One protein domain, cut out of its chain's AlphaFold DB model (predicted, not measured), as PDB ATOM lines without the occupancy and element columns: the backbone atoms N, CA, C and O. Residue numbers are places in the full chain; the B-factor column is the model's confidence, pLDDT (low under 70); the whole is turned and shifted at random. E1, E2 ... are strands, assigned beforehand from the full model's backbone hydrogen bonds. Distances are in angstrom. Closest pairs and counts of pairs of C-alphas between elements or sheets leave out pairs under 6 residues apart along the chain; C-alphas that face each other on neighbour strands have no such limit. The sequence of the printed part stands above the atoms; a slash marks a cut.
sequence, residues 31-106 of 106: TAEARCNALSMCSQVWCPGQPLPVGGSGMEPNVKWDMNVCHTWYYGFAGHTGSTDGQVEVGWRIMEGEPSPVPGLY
ATOM      1  N   THR A  31       6.922  54.379 107.709       47.53
ATOM      2  CA  THR A  31       5.904  53.899 106.799       47.53
ATOM      3  C   THR A  31       4.669  53.810 107.677       47.53
ATOM      4  O   THR A  31       4.618  52.958 108.564       47.53
ATOM      5  N   ALA A  32       3.768  54.787 107.561       56.28
ATOM      6  CA  ALA A  32       2.461  54.706 108.170       56.28
ATOM      7  C   ALA A  32       1.834  53.516 107.456       56.28
ATOM      8  O   ALA A  32       1.353  53.639 106.331       56.28
ATOM      9  N   GLU A  33       2.045  52.329 108.021       63.97
ATOM     10  CA  GLU A  33       1.526  51.096 107.477       63.97
ATOM     11  C   GLU A  33       0.024  51.216 107.644       63.97
ATOM     12  O   GLU A  33      -0.506  51.103 108.747       63.97
ATOM     13  N   ALA A  34      -0.636  51.561 106.543       71.62
ATOM     14  CA  ALA A  34      -2.073  51.635 106.494       71.62
ATOM     15  C   ALA A  34      -2.606  50.235 106.807       71.62
ATOM     16  O   ALA A  34      -2.402  49.297 106.030       71.62
ATOM     17  N   ARG A  35      -3.252  50.065 107.964       84.62
ATOM     18  CA  ARG A  35      -3.926  48.808 108.282       84.62
ATOM     19  C   ARG A  35      -5.228  48.784 107.510       84.62
ATOM     20  O   ARG A  35      -6.123  49.593 107.754       84.62
ATOM     21  N   CYS A  36      -5.306  47.863 106.561       88.19
ATOM     22  CA  CYS A  36      -6.492  47.651 105.753       88.19
ATOM     23  C   CYS A  36      -7.273  46.431 106.235       88.19
ATOM     24  O   CYS A  36      -6.678  45.423 106.617       88.19
ATOM     25  N   ASN A  37      -8.600  46.497 106.167       87.62
ATOM     26  CA  ASN A  37      -9.453  45.322 106.313       87.62
ATOM     27  C   ASN A  37      -9.741  44.663 104.951       87.62
ATOM     28  O   ASN A  37      -9.371  45.173 103.892       87.62
ATOM     29  N   ALA A  38     -10.456  43.536 104.968       87.62
ATOM     30  CA  ALA A  38     -10.813  42.786 103.762       87.62
ATOM     31  C   ALA A  38     -11.798  43.509 102.816       87.62
ATOM     32  O   ALA A  38     -12.043  43.037 101.709       87.62
ATOM     33  N   LEU A  39     -12.352  44.655 103.226       87.56
ATOM     34  CA  LEU A  39     -13.166  45.534 102.380       87.56
ATOM     35  C   LEU A  39     -12.341  46.670 101.758       87.56
ATOM     36  O   LEU A  39     -12.912  47.626 101.234       87.56
ATOM     37  N   SER A  40     -11.008  46.587 101.825       88.00
ATOM     38  CA  SER A  40     -10.085  47.623 101.346       88.00
ATOM     39  C   SER A  40     -10.290  48.981 102.027       88.00
ATOM     40  O   SER A  40      -9.932  50.021 101.475       88.00
ATOM     41  N   MET A  41     -10.863  48.987 103.233       87.81
ATOM     42  CA  MET A  41     -10.895  50.170 104.087       87.81
ATOM     43  C   MET A  41      -9.568  50.217 104.821       87.81
ATOM     44  O   MET A  41      -9.230  49.248 105.497       87.81
ATOM     45  N   CYS A  42      -8.825  51.311 104.682       88.25
ATOM     46  CA  CYS A  42      -7.476  51.442 105.217       88.25
ATOM     47  C   CYS A  42      -7.378  52.616 106.183       88.25
ATOM     48  O   CYS A  42      -7.877  53.704 105.884       88.25
ATOM     49  N   SER A  43      -6.706  52.393 107.311       90.56
ATOM     50  CA  SER A  43      -6.353  53.462 108.233       90.56
ATOM     51  C   SER A  43      -5.248  54.356 107.673       90.56
ATOM     52  O   SER A  43      -4.420  53.964 106.849       90.56
ATOM     53  N   GLN A  44      -5.263  55.594 108.131       90.69
ATOM     54  CA  GLN A  44      -4.346  56.672 107.822       90.69
ATOM     55  C   GLN A  44      -3.945  57.319 109.147       90.69
ATOM     56  O   GLN A  44      -4.653  57.188 110.141       90.69
ATOM     57  N   VAL A  45      -2.828  58.039 109.169       92.69
ATOM     58  CA  VAL A  45      -2.423  58.809 110.349       92.69
ATOM     59  C   VAL A  45      -2.475  60.288 110.004       92.69
ATOM     60  O   VAL A  45      -1.949  60.707 108.972       92.69
ATOM     61  N   TRP A  46      -3.122  61.068 110.861       92.12
ATOM     62  CA  TRP A  46      -3.042  62.521 110.875       92.12
ATOM     63  C   TRP A  46      -2.211  62.962 112.081       92.12
ATOM     64  O   TRP A  46      -2.402  62.447 113.177       92.12
ATOM     65  N   CYS A  47      -1.301  63.916 111.898       93.88
ATOM     66  CA  CYS A  47      -0.482  64.488 112.967       93.88
ATOM     67  C   CYS A  47      -0.583  66.024 113.015       93.88
ATOM     68  O   CYS A  47      -0.916  66.655 112.004       93.88
ATOM     69  N   PRO A  48      -0.212  66.653 114.149       94.69
ATOM     70  CA  PRO A  48      -0.201  68.106 114.285       94.69
ATOM     71  C   PRO A  48       0.589  68.793 113.164       94.69
ATOM     72  O   PRO A  48       1.719  68.418 112.853       94.69
ATOM     73  N   GLY A  49      -0.017  69.811 112.551       90.56
ATOM     74  CA  GLY A  49       0.562  70.551 111.424       90.56
ATOM     75  C   GLY A  49       0.263  69.966 110.040       90.56
ATOM     76  O   GLY A  49       0.553  70.624 109.042       90.56
ATOM     77  N   GLN A  50      -0.347  68.780 109.947       90.69
ATOM     78  CA  GLN A  50      -0.867  68.266 108.680       90.69
ATOM     79  C   GLN A  50      -2.243  68.862 108.359       90.69
ATOM     80  O   GLN A  50      -3.018  69.151 109.277       90.69
ATOM     81  N   PRO A  51      -2.589  69.026 107.067       89.56
ATOM     82  CA  PRO A  51      -3.933  69.434 106.683       89.56
ATOM     83  C   PRO A  51      -4.957  68.437 107.228       89.56
ATOM     84  O   PRO A  51      -4.758  67.223 107.156       89.56
ATOM     85  N   LEU A  52      -6.048  68.963 107.784       89.12
ATOM     86  CA  LEU A  52      -7.153  68.135 108.242       89.12
ATOM     87  C   LEU A  52      -7.814  67.437 107.044       89.12
ATOM     88  O   LEU A  52      -7.936  68.045 105.974       89.12
ATOM     89  N   PRO A  53      -8.273  66.189 107.205       86.94
ATOM     90  CA  PRO A  53      -9.051  65.530 106.174       86.94
ATOM     91  C   PRO A  53     -10.370  66.261 105.934       86.94
ATOM     92  O   PRO A  53     -11.062  66.690 106.860       86.94
ATOM     93  N   VAL A  54     -10.721  66.381 104.659       81.69
ATOM     94  CA  VAL A  54     -12.031  66.867 104.231       81.69
ATOM     95  C   VAL A  54     -13.036  65.724 104.304       81.69
ATOM     96  O   VAL A  54     -12.784  64.626 103.812       81.69
ATOM     97  N   GLY A  55     -14.188  65.983 104.922       71.69
ATOM     98  CA  GLY A  55     -15.259  64.994 105.019       71.69
ATOM     99  C   GLY A  55     -15.828  64.616 103.648       71.69
ATOM    100  O   GLY A  55     -15.621  65.307 102.646       71.69
ATOM    101  N   GLY A  56     -16.590  63.517 103.606       63.25
ATOM    102  CA  GLY A  56     -17.190  62.952 102.387       63.25
ATOM    103  C   GLY A  56     -18.292  63.818 101.758       63.25
ATOM    104  O   GLY A  56     -19.464  63.444 101.796       63.25
ATOM    105  N   SER A  57     -17.915  64.984 101.235       61.66
ATOM    106  CA  SER A  57     -18.707  65.953 100.452       61.66
ATOM    107  C   SER A  57     -17.922  67.240 100.129       61.66
ATOM    108  O   SER A  57     -18.499  68.165  99.562       61.66
ATOM    109  N   GLY A  58     -16.638  67.345 100.507       62.53
ATOM    110  CA  GLY A  58     -15.876  68.592 100.359       62.53
ATOM    111  C   GLY A  58     -16.338  69.704 101.307       62.53
ATOM    112  O   GLY A  58     -15.984  70.861 101.108       62.53
ATOM    113  N   MET A  59     -17.142  69.363 102.321       63.78
ATOM    114  CA  MET A  59     -17.427  70.260 103.438       63.78
ATOM    115  C   MET A  59     -16.133  70.567 104.204       63.78
ATOM    116  O   MET A  59     -15.218  69.738 104.236       63.78
ATOM    117  N   GLU A  60     -16.083  71.754 104.821       63.72
ATOM    118  CA  GLU A  60     -14.980  72.184 105.689       63.72
ATOM    119  C   GLU A  60     -14.566  71.067 106.664       63.72
ATOM    120  O   GLU A  60     -15.428  70.314 107.142       63.72
ATOM    121  N   PRO A  61     -13.263  70.944 106.980       69.12
ATOM    122  CA  PRO A  61     -12.775  69.922 107.894       69.12
ATOM    123  C   PRO A  61     -13.444  70.074 109.270       69.12
ATOM    124  O   PRO A  61     -13.169  70.998 110.029       69.12
ATOM    125  N   ASN A  62     -14.352  69.150 109.583       74.00
ATOM    126  CA  ASN A  62     -15.169  69.137 110.804       74.00
ATOM    127  C   ASN A  62     -14.599  68.196 111.885       74.00
ATOM    128  O   ASN A  62     -15.274  67.878 112.861       74.00
ATOM    129  N   VAL A  63     -13.364  67.724 111.727       86.75
ATOM    130  CA  VAL A  63     -12.849  66.674 112.601       86.75
ATOM    131  C   VAL A  63     -12.585  67.169 114.027       86.75
ATOM    132  O   VAL A  63     -11.977  68.217 114.247       86.75
ATOM    133  N   LYS A  64     -13.067  66.412 115.010       88.38
ATOM    134  CA  LYS A  64     -12.928  66.687 116.442       88.38
ATOM    135  C   LYS A  64     -11.795  65.857 117.039       88.38
ATOM    136  O   LYS A  64     -12.042  64.847 117.693       88.38
ATOM    137  N   TRP A  65     -10.563  66.312 116.835       90.62
ATOM    138  CA  TRP A  65      -9.353  65.687 117.373       90.62
ATOM    139  C   TRP A  65      -8.660  66.538 118.430       90.62
ATOM    140  O   TRP A  65      -8.757  67.766 118.428       90.62
ATOM    141  N   ASP A  66      -7.909  65.877 119.314       92.94
ATOM    142  CA  ASP A  66      -6.854  66.567 120.054       92.94
ATOM    143  C   ASP A  66      -5.737  66.927 119.073       92.94
ATOM    144  O   ASP A  66      -4.979  66.073 118.618       92.94
ATOM    145  N   MET A  67      -5.638  68.215 118.760       93.25
ATOM    146  CA  MET A  67      -4.732  68.722 117.736       93.25
ATOM    147  C   MET A  67      -3.247  68.681 118.132       93.25
ATOM    148  O   MET A  67      -2.409  69.134 117.354       93.25
ATOM    149  N   ASN A  68      -2.910  68.168 119.322       95.44
ATOM    150  CA  ASN A  68      -1.539  68.064 119.831       95.44
ATOM    151  C   ASN A  68      -0.947  66.651 119.733       95.44
ATOM    152  O   ASN A  68       0.230  66.466 120.047       95.44
ATOM    153  N   VAL A  69      -1.730  65.660 119.303       93.62
ATOM    154  CA  VAL A  69      -1.286  64.268 119.150       93.62
ATOM    155  C   VAL A  69      -1.648  63.740 117.769       93.62
ATOM    156  O   VAL A  69      -2.492  64.305 117.075       93.62
ATOM    157  N   CYS A  70      -0.978  62.672 117.341       93.50
ATOM    158  CA  CYS A  70      -1.345  61.995 116.106       93.50
ATOM    159  C   CYS A  70      -2.570  61.101 116.332       93.50
ATOM    160  O   CYS A  70      -2.644  60.412 117.348       93.50
ATOM    161  N   HIS A  71      -3.483  61.089 115.364       92.81
ATOM    162  CA  HIS A  71      -4.693  60.269 115.347       92.81
ATOM    163  C   HIS A  71      -4.637  59.294 114.182       92.81
ATOM    164  O   HIS A  71      -4.218  59.651 113.076       92.81
ATOM    165  N   THR A  72      -5.066  58.063 114.432       92.69
ATOM    166  CA  THR A  72      -5.246  57.060 113.382       92.69
ATOM    167  C   THR A  72      -6.698  57.125 112.953       92.69
ATOM    168  O   THR A  72      -7.573  57.204 113.800       92.69
ATOM    169  N   TRP A  73      -6.990  57.117 111.663       91.19
ATOM    170  CA  TRP A  73      -8.352  57.325 111.190       91.19
ATOM    171  C   TRP A  73      -8.600  56.677 109.840       91.19
ATOM    172  O   TRP A  73      -7.665  56.350 109.118       91.19
ATOM    173  N   TYR A  74      -9.862  56.515 109.459       90.44
ATOM    174  CA  TYR A  74     -10.230  56.046 108.125       90.44
ATOM    175  C   TYR A  74     -11.564  56.640 107.666       90.44
ATOM    176  O   TYR A  74     -12.355  57.142 108.470       90.44
ATOM    177  N   TYR A  75     -11.838  56.558 106.361       89.25
ATOM    178  CA  TYR A  75     -13.144  56.934 105.827       89.25
ATOM    179  C   TYR A  75     -14.163  55.808 106.002       89.25
ATOM    180  O   TYR A  75     -13.982  54.707 105.481       89.25
ATOM    181  N   GLY A  76     -15.270  56.086 106.686       87.88
ATOM    182  CA  GLY A  76     -16.284  55.075 106.968       87.88
ATOM    183  C   GLY A  76     -17.548  55.638 107.594       87.88
ATOM    184  O   GLY A  76     -17.730  56.846 107.670       87.88
ATOM    185  N   PHE A  77     -18.426  54.739 108.026       83.88
ATOM    186  CA  PHE A  77     -19.654  55.070 108.738       83.88
ATOM    187  C   PHE A  77     -19.806  54.140 109.934       83.88
ATOM    188  O   PHE A  77     -19.618  52.925 109.794       83.88
ATOM    189  N   ALA A  78     -20.185  54.695 111.082       82.62
ATOM    190  CA  ALA A  78     -20.531  53.897 112.249       82.62
ATOM    191  C   ALA A  78     -21.670  52.916 111.915       82.62
ATOM    192  O   ALA A  78     -22.647  53.279 111.260       82.62
ATOM    193  N   GLY A  79     -21.544  51.661 112.352       81.44
ATOM    194  CA  GLY A  79     -22.578  50.636 112.161       81.44
ATOM    195  C   GLY A  79     -22.638  49.997 110.767       81.44
ATOM    196  O   GLY A  79     -23.534  49.196 110.508       81.44
ATOM    197  N   HIS A  80     -21.698  50.306 109.869       81.94
ATOM    198  CA  HIS A  80     -21.561  49.624 108.577       81.94
ATOM    199  C   HIS A  80     -20.568  48.454 108.643       81.94
ATOM    200  O   HIS A  80     -19.698  48.408 109.509       81.94
ATOM    201  N   THR A  81     -20.660  47.504 107.704       80.56
ATOM    202  CA  THR A  81     -19.710  46.384 107.606       80.56
ATOM    203  C   THR A  81     -18.270  46.897 107.520       80.56
ATOM    204  O   THR A  81     -17.967  47.747 106.685       80.56
ATOM    205  N   GLY A  82     -17.385  46.380 108.376       77.50
ATOM    206  CA  GLY A  82     -16.006  46.870 108.512       77.50
ATOM    207  C   GLY A  82     -15.829  48.017 109.519       77.50
ATOM    208  O   GLY A  82     -14.702  48.463 109.721       77.50
ATOM    209  N   SER A  83     -16.912  48.474 110.159       80.44
ATOM    210  CA  SER A  83     -16.905  49.329 111.351       80.44
ATOM    211  C   SER A  83     -17.150  48.479 112.607       80.44
ATOM    212  O   SER A  83     -18.006  47.594 112.602       80.44
ATOM    213  N   THR A  84     -16.387  48.727 113.677       69.25
ATOM    214  CA  THR A  84     -16.521  48.012 114.958       69.25
ATOM    215  C   THR A  84     -17.647  48.648 115.757       69.25
ATOM    216  O   THR A  84     -17.872  49.857 115.678       69.25
ATOM    217  N   ASP A  85     -18.306  47.864 116.603       67.38
ATOM    218  CA  ASP A  85     -19.109  48.444 117.672       67.38
ATOM    219  C   ASP A  85     -18.231  49.345 118.568       67.38
ATOM    220  O   ASP A  85     -17.088  49.001 118.880       67.38
ATOM    221  N   GLY A  86     -18.739  50.526 118.919       72.56
ATOM    222  CA  GLY A  86     -18.001  51.534 119.694       72.56
ATOM    223  C   GLY A  86     -17.017  52.420 118.915       72.56
ATOM    224  O   GLY A  86     -16.271  53.172 119.540       72.56
ATOM    225  N   GLN A  87     -17.000  52.374 117.579       80.75
ATOM    226  CA  GLN A  87     -16.221  53.329 116.782       80.75
ATOM    227  C   GLN A  87     -16.718  54.770 116.975       80.75
ATOM    228  O   GLN A  87     -17.923  55.020 117.054       80.75
ATOM    229  N   VAL A  88     -15.790  55.730 117.004       88.62
ATOM    230  CA  VAL A  88     -16.101  57.150 117.219       88.62
ATOM    231  C   VAL A  88     -16.039  57.889 115.888       88.62
ATOM    232  O   VAL A  88     -14.968  58.037 115.302       88.62
ATOM    233  N   GLU A  89     -17.188  58.372 115.412       89.19
ATOM    234  CA  GLU A  89     -17.224  59.314 114.293       89.19
ATOM    235  C   GLU A  89     -16.754  60.687 114.789       89.19
ATOM    236  O   GLU A  89     -17.407  61.341 115.606       89.19
ATOM    237  N   VAL A  90     -15.584  61.106 114.316       89.88
ATOM    238  CA  VAL A  90     -14.932  62.365 114.706       89.88
ATOM    239  C   VAL A  90     -15.202  63.482 113.708       89.88
ATOM    240  O   VAL A  90     -15.027  64.649 114.041       89.88
ATOM    241  N   GLY A  91     -15.672  63.150 112.508       87.75
ATOM    242  CA  GLY A  91     -16.134  64.085 111.491       87.75
ATOM    243  C   GLY A  91     -16.956  63.353 110.436       87.75
ATOM    244  O   GLY A  91     -17.016  62.127 110.437       87.75
ATOM    245  N   TRP A  92     -17.572  64.084 109.508       86.06
ATOM    246  CA  TRP A  92     -18.433  63.466 108.496       86.06
ATOM    247  C   TRP A  92     -17.691  62.419 107.650       86.06
ATOM    248  O   TRP A  92     -16.835  62.753 106.823       86.06
ATOM    249  N   ARG A  93     -18.086  61.153 107.824       87.00
ATOM    250  CA  ARG A  93     -17.431  59.956 107.274       87.00
ATOM    251  C   ARG A  93     -15.985  59.727 107.720       87.00
ATOM    252  O   ARG A  93     -15.245  59.062 107.004       87.00
ATOM    253  N   ILE A  94     -15.562  60.285 108.846       89.94
ATOM    254  CA  ILE A  94     -14.205  60.148 109.381       89.94
ATOM    255  C   ILE A  94     -14.320  59.455 110.735       89.94
ATOM    256  O   ILE A  94     -14.897  60.000 111.677       89.94
ATOM    257  N   MET A  95     -13.771  58.250 110.806       89.94
ATOM    258  CA  MET A  95     -13.806  57.393 111.986       89.94
ATOM    259  C   MET A  95     -12.437  57.394 112.662       89.94
ATOM    260  O   MET A  95     -11.421  57.296 111.973       89.94
ATOM    261  N   GLU A  96     -12.416  57.486 113.990       91.12
ATOM    262  CA  GLU A  96     -11.196  57.320 114.784       91.12
ATOM    263  C   GLU A  96     -10.804  55.841 114.888       91.12
ATOM    264  O   GLU A  96     -11.639  54.974 115.154       91.12
ATOM    265  N   GLY A  97      -9.510  55.573 114.752       89.94
ATOM    266  CA  GLY A  97      -8.886  54.267 114.885       89.94
ATOM    267  C   GLY A  97      -8.719  53.510 113.570       89.94
ATOM    268  O   GLY A  97      -8.607  54.075 112.479       89.94
ATOM    269  N   GLU A  98      -8.644  52.188 113.699       89.25
ATOM    270  CA  GLU A  98      -8.458  51.262 112.584       89.25
ATOM    271  C   GLU A  98      -9.794  50.625 112.175       89.25
ATOM    272  O   GLU A  98     -10.648  50.362 113.033       89.25
ATOM    273  N   PRO A  99      -9.995  50.352 110.874       88.94
ATOM    274  CA  PRO A  99     -11.167  49.623 110.419       88.94
ATOM    275  C   PRO A  99     -11.126  48.192 110.960       88.94
ATOM    276  O   PRO A  99     -10.071  47.557 111.026       88.94
ATOM    277  N   SER A 100     -12.281  47.654 111.340       86.56
ATOM    278  CA  SER A 100     -12.342  46.315 111.929       86.56
ATOM    279  C   SER A 100     -12.020  45.248 110.896       86.56
ATOM    280  O   SER A 100     -12.400  45.386 109.724       86.56
ATOM    281  N   PRO A 101     -11.462  44.110 111.337       83.94
ATOM    282  CA  PRO A 101     -11.532  42.877 110.572       83.94
ATOM    283  C   PRO A 101     -12.986  42.556 110.217       83.94
ATOM    284  O   PRO A 101     -13.888  42.736 111.037       83.94
ATOM    285  N   VAL A 102     -13.216  42.064 109.002       80.25
ATOM    286  CA  VAL A 102     -14.561  41.714 108.537       80.25
ATOM    287  C   VAL A 102     -14.730  40.202 108.694       80.25
ATOM    288  O   VAL A 102     -14.032  39.447 108.015       80.25
ATOM    289  N   PRO A 103     -15.610  39.722 109.593       71.88
ATOM    290  CA  PRO A 103     -15.775  38.290 109.818       71.88
ATOM    291  C   PRO A 103     -16.164  37.555 108.530       71.88
ATOM    292  O   PRO A 103     -17.082  37.969 107.826       71.88
ATOM    293  N   GLY A 104     -15.475  36.450 108.232       69.25
ATOM    294  CA  GLY A 104     -15.752  35.611 107.057       69.25
ATOM    295  C   GLY A 104     -15.142  36.097 105.737       69.25
ATOM    296  O   GLY A 104     -15.300  35.414 104.731       69.25
ATOM    297  N   LEU A 105     -14.428  37.227 105.742       66.44
ATOM    298  CA  LEU A 105     -13.606  37.699 104.628       66.44
ATOM    299  C   LEU A 105     -12.159  37.793 105.132       66.44
ATOM    300  O   LEU A 105     -11.768  38.809 105.705       66.44
ATOM    301  N   TYR A 106     -11.400  36.704 105.005       59.72
ATOM    302  CA  TYR A 106      -9.982  36.614 105.370       59.72
ATOM    303  C   TYR A 106      -9.140  36.172 104.175       59.72
ATOM    304  O   TYR A 106      -9.677  35.429 103.320       59.72
TER     305      TYR A 106
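What this domain is: This is residues 31 to 106 of the 106 residues of an uncharacterized protein of Mycolicibacterium cosmeticum (UniProt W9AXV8). There is little regular structure: a small twisted sheet of four short strands, E1 to E4, lies among long loops, and Gly 49 and Gly 104, both in loops outside the sheet, are at the far ends of the whole. The 76 printed residues hold strands E1 to E4 in chain order and no named helix, all strand by class, with only 14 residues in named elements. The sheet's order is E1, E2, E4, E3, antiparallel throughout. The whole is compact, radius of gyration of the C-alphas 12.3 A, spans 38 by 27 by 21 A.

Where its parts are: Find C-alpha 44 at (-4.346, 56.672, 107.822), where E1, residues 44 to 46, begins, 6.7 A long. E2, 71 to 75, runs 13.2 A; E3, 89 to 91, 5.6 A; E4, 94 to 96, 6.8 A, to (-11.196, 57.320, 114.784).

How they stand to each other: Look at hairpin E1 and E2: N 44 and O 73 are 2.7 A apart. Staggered, E2 pairs with E4 over 73 to 75: N 95 and O 74, 2.9 A. In hairpin E3 and E4, N 94 and O 91 are 2.8 A apart. E1 and E3 are apart.

The domain as a whole: The C-alphas of Gly 49 and Gly 104, the farthest apart, are 38.8 A apart. The printed part has no cut; links E1 to E2 and E2 to E3 are long. Confidence is under 70 at 31 to 33, 56 to 61, 84 to 85 and 104 to 106.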